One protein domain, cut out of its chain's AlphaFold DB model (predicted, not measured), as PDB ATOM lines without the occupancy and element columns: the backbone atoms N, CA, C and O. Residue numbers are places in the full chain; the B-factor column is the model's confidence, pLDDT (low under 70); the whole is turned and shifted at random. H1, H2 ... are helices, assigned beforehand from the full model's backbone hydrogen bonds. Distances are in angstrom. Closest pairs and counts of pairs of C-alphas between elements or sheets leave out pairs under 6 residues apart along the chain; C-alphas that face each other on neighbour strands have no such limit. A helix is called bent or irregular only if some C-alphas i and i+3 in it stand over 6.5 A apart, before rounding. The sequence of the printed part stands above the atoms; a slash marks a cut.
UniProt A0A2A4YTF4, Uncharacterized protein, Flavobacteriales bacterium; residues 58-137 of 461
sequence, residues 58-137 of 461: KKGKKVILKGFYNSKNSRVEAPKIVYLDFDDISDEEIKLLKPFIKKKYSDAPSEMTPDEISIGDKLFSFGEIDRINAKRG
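This is residues 58 to 137 of the 461 residues of an uncharacterized protein of Flavobacteriales bacterium (UniProt A0A2A4YTF4). A long helix, H1, has a long extended loop, residues 61 to 84, folded back on itself along one side, while H2 and H3 pack on another side of H1 at steep angles. The 80 printed residues hold three named helices, H1, H2, H3 in chain order, and no named strand; the class is all helix, with 36 residues in named elements, under half. The whole is compact, with a radius of gyration of the C-alphas of 12.3 A and spans of 39 by 27 by 21 A.

H1, residues 91 to 107, begins at C-alpha 91 (153.739, 171.214, 154.364) and is 24.3 A long. It is neither bent nor irregular, but only just: C-alphas 96 and 99 are 6.3 A apart. H2 is residues 114 to 123; H3, residues 126 to 134, ends at C-alpha 134 (136.490, 174.740, 174.867).

H1 and H2 touch, closest at the C-alphas of Ile 101 and Gly 120, 6.3 A, at a steep tilt of 64 degrees, opposite ways. H1 touches H3 with residues 102 to 106 alone, closest at the C-alphas of Ser 106 and Ile 132, 6.1 A, at a steep tilt of 38 degrees, the same way. H2 and H3 meet only through their link. Every O i to N i+4 pair is within hydrogen-bond range in H2 and H3, and 11 of 13 in H1.

Lys 58 and Gly 137 have the C-alphas farthest apart, 39.3 A. The printed part has no cut; neither link is long. Residues 58 to 60 and 133 to 137 have pLDDT under 70.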
ATOM      1  N   LYS A  58     170.460 168.354 158.303       53.75
ATOM      2  CA  LYS A  58     169.083 168.615 158.722       53.75
ATOM      3  C   LYS A  58     169.133 169.890 159.552       53.75
ATOM      4  O   LYS A  58     169.549 169.870 160.707       53.75
ATOM      5  N   LYS A  59     168.825 171.018 158.910       57.53
ATOM      6  CA  LYS A  59     168.552 172.279 159.592       57.53
ATOM      7  C   LYS A  59     167.375 172.025 160.529       57.53
ATOM      8  O   LYS A  59     166.409 171.385 160.129       57.53
ATOM      9  N   GLY A  60     167.502 172.449 161.779       65.38
ATOM     10  CA  GLY A  60     166.435 172.315 162.761       65.38
ATOM     11  C   GLY A  60     166.923 171.901 164.140       65.38
ATOM     12  O   GLY A  60     168.024 171.376 164.324       65.38
ATOM     13  N   LYS A  61     166.082 172.162 165.137       79.81
ATOM     14  CA  LYS A  61     166.306 171.714 166.510       79.81
ATOM     15  C   LYS A  61     165.840 170.269 166.636       79.81
ATOM     16  O   LYS A  61     164.859 169.864 166.014       79.81
ATOM     17  N   LYS A  62     166.544 169.484 167.451       82.62
ATOM     18  CA  LYS A  62     166.062 168.162 167.855       82.62
ATOM     19  C   LYS A  62     164.793 168.357 168.689       82.62
ATOM     20  O   LYS A  62     164.835 169.128 169.641       82.62
ATOM     21  N   VAL A  63     163.711 167.674 168.331       84.38
ATOM     22  CA  VAL A  63     162.416 167.753 169.028       84.38
ATOM     23  C   VAL A  63     162.042 166.401 169.621       84.38
ATOM     24  O   VAL A  63     162.349 165.354 169.045       84.38
ATOM     25  N   ILE A  64     161.390 166.414 170.782       82.94
ATOM     26  CA  ILE A  64     160.920 165.205 171.466       82.94
ATOM     27  C   ILE A  64     159.391 165.156 171.425       82.94
ATOM     28  O   ILE A  64     158.708 165.808 172.218       82.94
ATOM     29  N   LEU A  65     158.866 164.321 170.526       86.38
ATOM     30  CA  LEU A  65     157.441 164.011 170.417       86.38
ATOM     31  C   LEU A  65     157.141 162.694 171.137       86.38
ATOM     32  O   LEU A  65     157.744 161.662 170.834       86.38
ATOM     33  N   LYS A  66     156.205 162.716 172.088       86.69
ATOM     34  CA  LYS A  66     155.807 161.536 172.867       86.69
ATOM     35  C   LYS A  66     154.387 161.115 172.518       86.69
ATOM     36  O   LYS A  66     153.461 161.920 172.599       86.69
ATOM     37  N   GLY A  67     154.214 159.835 172.188       87.88
ATOM     38  CA  GLY A  67     152.882 159.241 172.059       87.88
ATOM     39  C   GLY A  67     152.104 159.324 173.376       87.88
ATOM     40  O   GLY A  67     152.709 159.411 174.442       87.88
ATOM     41  N   PHE A  68     150.778 159.297 173.288       86.50
ATOM     42  CA  PHE A  68     149.866 159.480 174.424       86.50
ATOM     43  C   PHE A  68     148.646 158.564 174.291       86.50
ATOM     44  O   PHE A  68     148.375 158.030 173.211       86.50
ATOM     45  N   TYR A  69     147.893 158.382 175.373       80.94
ATOM     46  CA  TYR A  69     146.601 157.696 175.330       80.94
ATOM     47  C   TYR A  69     145.482 158.708 175.115       80.94
ATOM     48  O   TYR A  69     145.408 159.721 175.802       80.94
ATOM     49  N   ASN A  70     144.608 158.453 174.142       81.62
ATOM     50  CA  ASN A  70     143.471 159.340 173.905       81.62
ATOM     51  C   ASN A  70     142.314 159.093 174.889       81.62
ATOM     52  O   ASN A  70     142.338 158.156 175.685       81.62
ATOM     53  N   SER A  71     141.252 159.890 174.764       70.25
ATOM     54  CA  SER A  71     140.016 159.795 175.558       70.25
ATOM     55  C   SER A  71     139.282 158.446 175.448       70.25
ATOM     56  O   SER A  71     138.437 158.133 176.280       70.25
ATOM     57  N   LYS A  72     139.613 157.608 174.454       77.31
ATOM     58  CA  LYS A  72     139.111 156.228 174.297       77.31
ATOM     59  C   LYS A  72     140.099 155.172 174.805       77.31
ATOM     60  O   LYS A  72     139.962 153.998 174.468       77.31
ATOM     61  N   ASN A  73     141.115 155.590 175.558       75.88
ATOM     62  CA  ASN A  73     142.194 154.750 176.065       75.88
ATOM     63  C   ASN A  73     142.973 153.995 174.968       75.88
ATOM     64  O   ASN A  73     143.537 152.929 175.216       75.88
ATOM     65  N   SER A  74     143.018 154.524 173.737       81.19
ATOM     66  CA  SER A  74     143.861 153.961 172.677       81.19
ATOM     67  C   SER A  74     145.129 154.783 172.473       81.19
ATOM     68  O   SER A  74     145.105 156.019 172.473       81.19
ATOM     69  N   ARG A  75     146.254 154.076 172.318       87.19
ATOM     70  CA  ARG A  75     147.576 154.680 172.153       87.19
ATOM     71  C   ARG A  75     147.665 155.375 170.797       87.19
ATOM     72  O   ARG A  75     147.400 154.774 169.759       87.19
ATOM     73  N   VAL A  76     148.042 156.645 170.818       88.31
ATOM     74  CA  VAL A  76     148.364 157.449 169.641       88.31
ATOM     75  C   VAL A  76     149.881 157.528 169.548       88.31
ATOM     76  O   VAL A  76     150.540 158.045 170.451       88.31
ATOM     77  N   GLU A  77     150.444 156.983 168.474       89.81
ATOM     78  CA  GLU A  77     151.886 157.021 168.235       89.81
ATOM     79  C   GLU A  77     152.341 158.415 167.796       89.81
ATOM     80  O   GLU A  77     151.623 159.132 167.092       89.81
ATOM     81  N   ALA A  78     153.544 158.802 168.224       89.44
ATOM     82  CA  ALA A  78     154.163 160.038 167.769       89.44
ATOM     83  C   ALA A  78     154.635 159.890 166.312       89.44
ATOM     84  O   ALA A  78     155.163 158.835 165.941       89.44
ATOM     85  N   PRO A  79     154.494 160.935 165.477       87.88
ATOM     86  CA  PRO A  79     155.075 160.926 164.144       87.88
ATOM     87  C   PRO A  79     156.605 160.830 164.236       87.88
ATOM     88  O   PRO A  79     157.222 161.372 165.154       87.88
ATOM     89  N   LYS A  80     157.230 160.141 163.273       85.50
ATOM     90  CA  LYS A  80     158.683 159.888 163.236       85.50
ATOM     91  C   LYS A  80     159.474 161.129 162.787       85.50
ATOM     92  O   LYS A  80     160.186 161.088 161.787       85.50
ATOM     93  N   ILE A  81     159.334 162.232 163.518       82.75
ATOM     94  CA  ILE A  81     160.030 163.504 163.288       82.75
ATOM     95  C   ILE A  81     161.017 163.709 164.436       82.75
ATOM     96  O   ILE A  81     160.624 163.776 165.596       82.75
ATOM     97  N   VAL A  82     162.310 163.770 164.108       80.06
ATOM     98  CA  VAL A  82     163.402 163.886 165.096       80.06
ATOM     99  C   VAL A  82     164.011 165.288 165.107       80.06
ATOM    100  O   VAL A  82     164.463 165.759 166.148       80.06
ATOM    101  N   TYR A  83     164.010 165.961 163.958       81.88
ATOM    102  CA  TYR A  83     164.515 167.318 163.787       81.88
ATOM    103  C   TYR A  83     163.430 168.148 163.127       81.88
ATOM    104  O   TYR A  83     162.817 167.671 162.177       81.88
ATOM    105  N   LEU A  84     163.210 169.353 163.642       84.06
ATOM    106  CA  LEU A  84     162.244 170.298 163.108       84.06
ATOM    107  C   LEU A  84     162.884 171.683 163.053       84.06
ATOM    108  O   LEU A  84     163.418 172.171 164.058       84.06
ATOM    109  N   ASP A  85     162.845 172.317 161.886       84.12
ATOM    110  CA  ASP A  85     163.125 173.742 161.785       84.12
ATOM    111  C   ASP A  85     161.848 174.505 162.127       84.12
ATOM    112  O   ASP A  85     160.853 174.449 161.413       84.12
ATOM    113  N   PHE A  86     161.852 175.187 163.269       80.94
ATOM    114  CA  PHE A  86     160.678 175.927 163.709       80.94
ATOM    115  C   PHE A  86     160.384 177.115 162.794       80.94
ATOM    116  O   PHE A  86     159.247 177.586 162.790       80.94
ATOM    117  N   ASP A  87     161.382 177.654 162.095       81.25
ATOM    118  CA  ASP A  87     161.221 178.856 161.275       81.25
ATOM    119  C   ASP A  87     160.742 178.534 159.854       81.25
ATOM    120  O   ASP A  87     160.169 179.405 159.202       81.25
ATOM    121  N   ASP A  88     160.900 177.284 159.414       82.38
ATOM    122  CA  ASP A  88     160.510 176.809 158.084       82.38
ATOM    123  C   ASP A  88     159.997 175.357 158.156       82.38
ATOM    124  O   ASP A  88     160.705 174.403 157.830       82.38
ATOM    125  N   ILE A  89     158.767 175.182 158.658       84.00
ATOM    126  CA  ILE A  89     158.116 173.868 158.760       84.00
ATOM    127  C   ILE A  89     157.491 173.513 157.407       84.00
ATOM    128  O   ILE A  89     156.629 174.239 156.910       84.00
ATOM    129  N   SER A  90     157.860 172.364 156.842       85.44
ATOM    130  CA  SER A  90     157.339 171.928 155.543       85.44
ATOM    131  C   SER A  90     155.861 171.514 155.594       85.44
ATOM    132  O   SER A  90     155.363 171.016 156.606       85.44
ATOM    133  N   ASP A  91     155.150 171.623 154.468       85.38
ATOM    134  CA  ASP A  91     153.739 171.214 154.364       85.38
ATOM    135  C   ASP A  91     153.500 169.735 154.725       85.38
ATOM    136  O   ASP A  91     152.434 169.379 155.239       85.38
ATOM    137  N   GLU A  92     154.472 168.855 154.464       85.19
ATOM    138  CA  GLU A  92     154.381 167.442 154.853       85.19
ATOM    139  C   GLU A  92     154.493 167.259 156.368       85.19
ATOM    140  O   GLU A  92     153.704 166.517 156.962       85.19
ATOM    141  N   GLU A  93     155.402 167.989 157.019       86.50
ATOM    142  CA  GLU A  93     155.523 167.995 158.477       86.50
ATOM    143  C   GLU A  93     154.277 168.597 159.128       86.50
ATOM    144  O   GLU A  93     153.767 168.029 160.092       86.50
ATOM    145  N   ILE A  94     153.714 169.674 158.570       88.00
ATOM    146  CA  ILE A  94     152.455 170.268 159.045       88.00
ATOM    147  C   ILE A  94     151.317 169.243 158.974       88.00
ATOM    148  O   ILE A  94     150.553 169.106 159.934       88.00
ATOM    149  N   LYS A  95     151.198 168.488 157.873       88.50
ATOM    150  CA  LYS A  95     150.160 167.451 157.716       88.50
ATOM    151  C   LYS A  95     150.259 166.340 158.761       88.50
ATOM    152  O   LYS A  95     149.225 165.783 159.128       88.50
ATOM    153  N   LEU A  96     151.458 166.031 159.252       88.94
ATOM    154  CA  LEU A  96     151.678 165.027 160.297       88.94
ATOM    155  C   LEU A  96     151.517 165.611 161.710       88.94
ATOM    156  O   LEU A  96     150.832 165.027 162.551       88.94
ATOM    157  N   LEU A  97     152.113 166.777 161.971       90.88
ATOM    158  CA  LEU A  97     152.147 167.413 163.289       90.88
ATOM    159  C   LEU A  97     150.793 167.990 163.687       90.88
ATOM    160  O   LEU A  97     150.351 167.787 164.816       90.88
ATOM    161  N   LYS A  98     150.096 168.675 162.775       90.38
ATOM    162  CA  LYS A  98     148.836 169.359 163.087       90.38
ATOM    163  C   LYS A  98     147.769 168.407 163.663       90.38
ATOM    164  O   LYS A  98     147.250 168.696 164.741       90.38
ATOM    165  N   PRO A  99     147.429 167.255 163.051       90.62
ATOM    166  CA  PRO A  99     146.453 166.341 163.646       90.62
ATOM    167  C   PRO A  99     146.939 165.717 164.961       90.62
ATOM    168  O   PRO A  99     146.133 165.564 165.879       90.62
ATOM    169  N   PHE A 100     148.233 165.397 165.080       91.38
ATOM    170  CA  PHE A 100     148.815 164.834 166.300       91.38
ATOM    171  C   PHE A 100     148.723 165.811 167.482       91.38
ATOM    172  O   PHE A 100     148.123 165.487 168.507       91.38
ATOM    173  N   ILE A 101     149.234 167.032 167.306       91.00
ATOM    174  CA  ILE A 101     149.239 168.079 168.333       91.00
ATOM    175  C   ILE A 101     147.807 168.479 168.698       91.00
ATOM    176  O   ILE A 101     147.477 168.542 169.880       91.00
ATOM    177  N   LYS A 102     146.908 168.652 167.717       89.56
ATOM    178  CA  LYS A 102     145.489 168.951 167.980       89.56
ATOM    179  C   LYS A 102     144.827 167.888 168.852       89.56
ATOM    180  O   LYS A 102     144.068 168.216 169.763       89.56
ATOM    181  N   LYS A 103     145.084 166.612 168.555       87.50
ATOM    182  CA  LYS A 103     144.512 165.500 169.313       87.50
ATOM    183  C   LYS A 103     145.096 165.436 170.723       87.50
ATOM    184  O   LYS A 103     144.345 165.203 171.660       87.50
ATOM    185  N   LYS A 104     146.387 165.736 170.886       87.69
ATOM    186  CA  LYS A 104     147.035 165.804 172.199       87.69
ATOM    187  C   LYS A 104     146.519 166.971 173.046       87.69
ATOM    188  O   LYS A 104     146.162 166.756 174.196       87.69
ATOM    189  N   TYR A 105     146.337 168.160 172.459       83.62
ATOM    190  CA  TYR A 105     145.637 169.270 173.118       83.62
ATOM    191  C   TYR A 105     144.216 168.880 173.531       83.62
ATOM    192  O   TYR A 105     143.760 169.300 174.582       83.62
ATOM    193  N   SER A 106     143.482 168.099 172.743       81.06
ATOM    194  CA  SER A 106     142.128 167.684 173.131       81.06
ATOM    195  C   SER A 106     142.138 166.642 174.253       81.06
ATOM    196  O   SER A 106     141.445 166.812 175.251       81.06
ATOM    197  N   ASP A 107     142.907 165.568 174.081       81.50
ATOM    198  CA  ASP A 107     142.740 164.335 174.853       81.50
ATOM    199  C   ASP A 107     143.759 164.165 175.994       81.50
ATOM    200  O   ASP A 107     143.462 163.456 176.949       81.50
ATOM    201  N   ALA A 108     144.951 164.766 175.901       78.69
ATOM    202  CA  ALA A 108     146.037 164.577 176.873       78.69
ATOM    203  C   ALA A 108     146.932 165.831 177.031       78.69
ATOM    204  O   ALA A 108     148.148 165.763 176.816       78.69
ATOM    205  N   PRO A 109     146.368 166.996 177.415       78.12
ATOM    206  CA  PRO A 109     147.142 168.221 177.654       78.12
ATOM    207  C   PRO A 109     148.297 168.072 178.631       78.12
ATOM    208  O   PRO A 109     149.357 168.657 178.439       78.12
ATOM    209  N   SER A 110     148.064 167.329 179.712       73.56
ATOM    210  CA  SER A 110     149.016 167.163 180.808       73.56
ATOM    211  C   SER A 110     150.250 166.357 180.395       73.56
ATOM    212  O   SER A 110     151.274 166.426 181.065       73.56
ATOM    213  N   GLU A 111     150.178 165.631 179.277       80.38
ATOM    214  CA  GLU A 111     151.288 164.858 178.716       80.38
ATOM    215  C   GLU A 111     152.064 165.625 177.632       80.38
ATOM    216  O   GLU A 111     152.962 165.053 177.000       80.38
ATOM    217  N   MET A 112     151.718 166.894 177.374       82.62
ATOM    218  CA  MET A 112     152.410 167.713 176.381       82.62
ATOM    219  C   MET A 112     153.809 168.115 176.853       82.62
ATOM    220  O   MET A 112     153.995 168.641 177.950       82.62
ATOM    221  N   THR A 113     154.808 167.885 176.006       84.69
ATOM    222  CA  THR A 113     156.181 168.342 176.241       84.69
ATOM    223  C   THR A 113     156.324 169.827 175.878       84.69
ATOM    224  O   THR A 113     155.546 170.346 175.075       84.69
ATOM    225  N   PRO A 114     157.343 170.532 176.404       82.31
ATOM    226  CA  PRO A 114     157.617 171.917 176.009       82.31
ATOM    227  C   PRO A 114     157.811 172.098 174.494       82.31
ATOM    228  O   PRO A 114     157.380 173.106 173.930       82.31
ATOM    229  N   ASP A 115     158.409 171.107 173.825       84.38
ATOM    230  CA  ASP A 115     158.574 171.107 172.368       84.38
ATOM    231  C   ASP A 115     157.214 171.034 171.664       84.38
ATOM    232  O   ASP A 115     156.956 171.790 170.733       84.38
ATOM    233  N   GLU A 116     156.317 170.161 172.125       87.25
ATOM    234  CA  GLU A 116     154.976 170.000 171.554       87.25
ATOM    235  C   GLU A 116     154.104 171.244 171.748       87.25
ATOM    236  O   GLU A 116     153.352 171.596 170.840       87.25
ATOM    237  N   ILE A 117     154.232 171.929 172.890       85.62
ATOM    238  CA  ILE A 117     153.575 173.222 173.138       85.62
ATOM    239  C   ILE A 117     154.115 174.268 172.158       85.62
ATOM    240  O   ILE A 117     153.341 174.904 171.453       85.62
ATOM    241  N   SER A 118     155.441 174.369 172.023       86.31
ATOM    242  CA  SER A 118     156.079 175.329 171.109       86.31
ATOM    243  C   SER A 118     155.701 175.085 169.641       86.31
ATOM    244  O   SER A 118     155.522 176.028 168.870       86.31
ATOM    245  N   ILE A 119     155.572 173.816 169.235       87.62
ATOM    246  CA  ILE A 119     155.072 173.430 167.908       87.62
ATOM    247  C   ILE A 119     153.596 173.819 167.771       87.62
ATOM    248  O   ILE A 119     153.194 174.361 166.743       87.62
ATOM    249  N   GLY A 120     152.791 173.562 168.802       85.88
ATOM    250  CA  GLY A 120     151.386 173.946 168.866       85.88
ATOM    251  C   GLY A 120     151.169 175.439 168.655       85.88
ATOM    252  O   GLY A 120     150.420 175.821 167.758       85.88
ATOM    253  N   ASP A 121     151.892 176.266 169.403       84.38
ATOM    254  CA  ASP A 121     151.798 177.725 169.344       84.38
ATOM    255  C   ASP A 121     152.195 178.290 167.969       84.38
ATOM    256  O   ASP A 121     151.696 179.340 167.563       84.38
ATOM    257  N   LYS A 122     153.063 177.592 167.215       86.50
ATOM    258  CA  LYS A 122     153.382 177.951 165.821       86.50
ATOM    259  C   LYS A 122     152.339 177.456 164.811       86.50
ATOM    260  O   LYS A 122     152.085 178.137 163.822       86.50
ATOM    261  N   LEU A 123     151.765 176.265 165.009       87.19
ATOM    262  CA  LEU A 123     150.862 175.626 164.036       87.19
ATOM    263  C   LEU A 123     149.393 176.053 164.162       87.19
ATOM    264  O   LEU A 123     148.620 175.864 163.211       87.19
ATOM    265  N   PHE A 124     148.997 176.571 165.324       87.06
ATOM    266  CA  PHE A 124     147.627 176.963 165.630       87.06
ATOM    267  C   PHE A 124     147.556 178.426 166.034       87.06
ATOM    268  O   PHE A 124     148.376 178.930 166.793       87.06
ATOM    269  N   SER A 125     146.517 179.106 165.559       84.50
ATOM    270  CA  SER A 125     146.181 180.427 166.087       84.50
ATOM    271  C   SER A 125     145.624 180.316 167.510       84.50
ATOM    272  O   SER A 125     144.993 179.317 167.861       84.50
ATOM    273  N   PHE A 126     145.771 181.376 168.308       75.81
ATOM    274  CA  PHE A 126     145.239 181.427 169.676       75.81
ATOM    275  C   PHE A 126     143.745 181.046 169.734       75.81
ATOM    276  O   PHE A 126     143.335 180.209 170.531       75.81
ATOM    277  N   GLY A 127     142.938 181.549 168.790       73.06
ATOM    278  CA  GLY A 127     141.510 181.220 168.708       73.06
ATOM    279  C   GLY A 127     141.203 179.763 168.326       73.06
ATOM    280  O   GLY A 127     140.141 179.245 168.676       73.06
ATOM    281  N   GLU A 128     142.099 179.070 167.618       81.19
ATOM    282  CA  GLU A 128     141.960 177.628 167.378       81.19
ATOM    283  C   GLU A 128     142.288 176.823 168.634       81.19
ATOM    284  O   GLU A 128     141.562 175.875 168.934       81.19
ATOM    285  N   ILE A 129     143.327 177.220 169.375       77.25
ATOM    286  CA  ILE A 129     143.695 176.608 170.657       77.25
ATOM    287  C   ILE A 129     142.536 176.754 171.649       77.25
ATOM    288  O   ILE A 129     142.104 175.758 172.230       77.25
ATOM    289  N   ASP A 130     141.939 177.943 171.751       70.69
ATOM    290  CA  ASP A 130     140.771 178.187 172.604       70.69
ATOM    291  C   ASP A 130     139.568 177.332 172.205       70.69
ATOM    292  O   ASP A 130     138.912 176.743 173.061       70.69
ATOM    293  N   ARG A 131     139.285 177.181 170.905       76.69
ATOM    294  CA  ARG A 131     138.201 176.299 170.434       76.69
ATOM    295  C   ARG A 131     138.476 174.822 170.704       76.69
ATOM    296  O   ARG A 131     137.525 174.064 170.892       76.69
ATOM    297  N   ILE A 132     139.737 174.392 170.669       77.25
ATOM    298  CA  ILE A 132     140.130 173.021 171.025       77.25
ATOM    299  C   ILE A 132     139.949 172.814 172.533       77.25
ATOM    300  O   ILE A 132     139.344 171.822 172.935       77.25
ATOM    301  N   ASN A 133     140.379 173.775 173.352       67.81
ATOM    302  CA  ASN A 133     140.221 173.741 174.805       67.81
ATOM    303  C   ASN A 133     138.746 173.798 175.232       67.81
ATOM    304  O   ASN A 133     138.337 173.031 176.094       67.81
ATOM    305  N   ALA A 134     137.923 174.630 174.588       63.00
ATOM    306  CA  ALA A 134     136.490 174.740 174.867       63.00
ATOM    307  C   ALA A 134     135.702 173.469 174.508       63.00
ATOM    308  O   ALA A 134     134.623 173.232 175.043       63.00
ATOM    309  N   LYS A 135     136.230 172.637 173.602       65.75
ATOM    310  CA  LYS A 135     135.650 171.328 173.270       65.75
ATOM    311  C   LYS A 135     136.096 170.210 174.212       65.75
ATOM    312  O   LYS A 135     135.610 169.089 174.055       65.75
ATOM    313  N   ARG A 136     136.994 170.472 175.173       65.06
ATOM    314  CA  ARG A 136     137.356 169.466 176.175       65.06
ATOM    315  C   ARG A 136     136.157 169.163 177.061       65.06
ATOM    316  O   ARG A 136     135.609 170.056 177.698       65.06
ATOM    317  N   GLY A 137     135.851 167.876 177.211       57.56
ATOM    318  CA  GLY A 137     134.956 167.391 178.267       57.56
ATOM    319  C   GLY A 137     135.531 167.548 179.684       57.56
ATOM    320  O   GLY A 137     134.831 167.275 180.652       57.56
TER     321      GLY A 137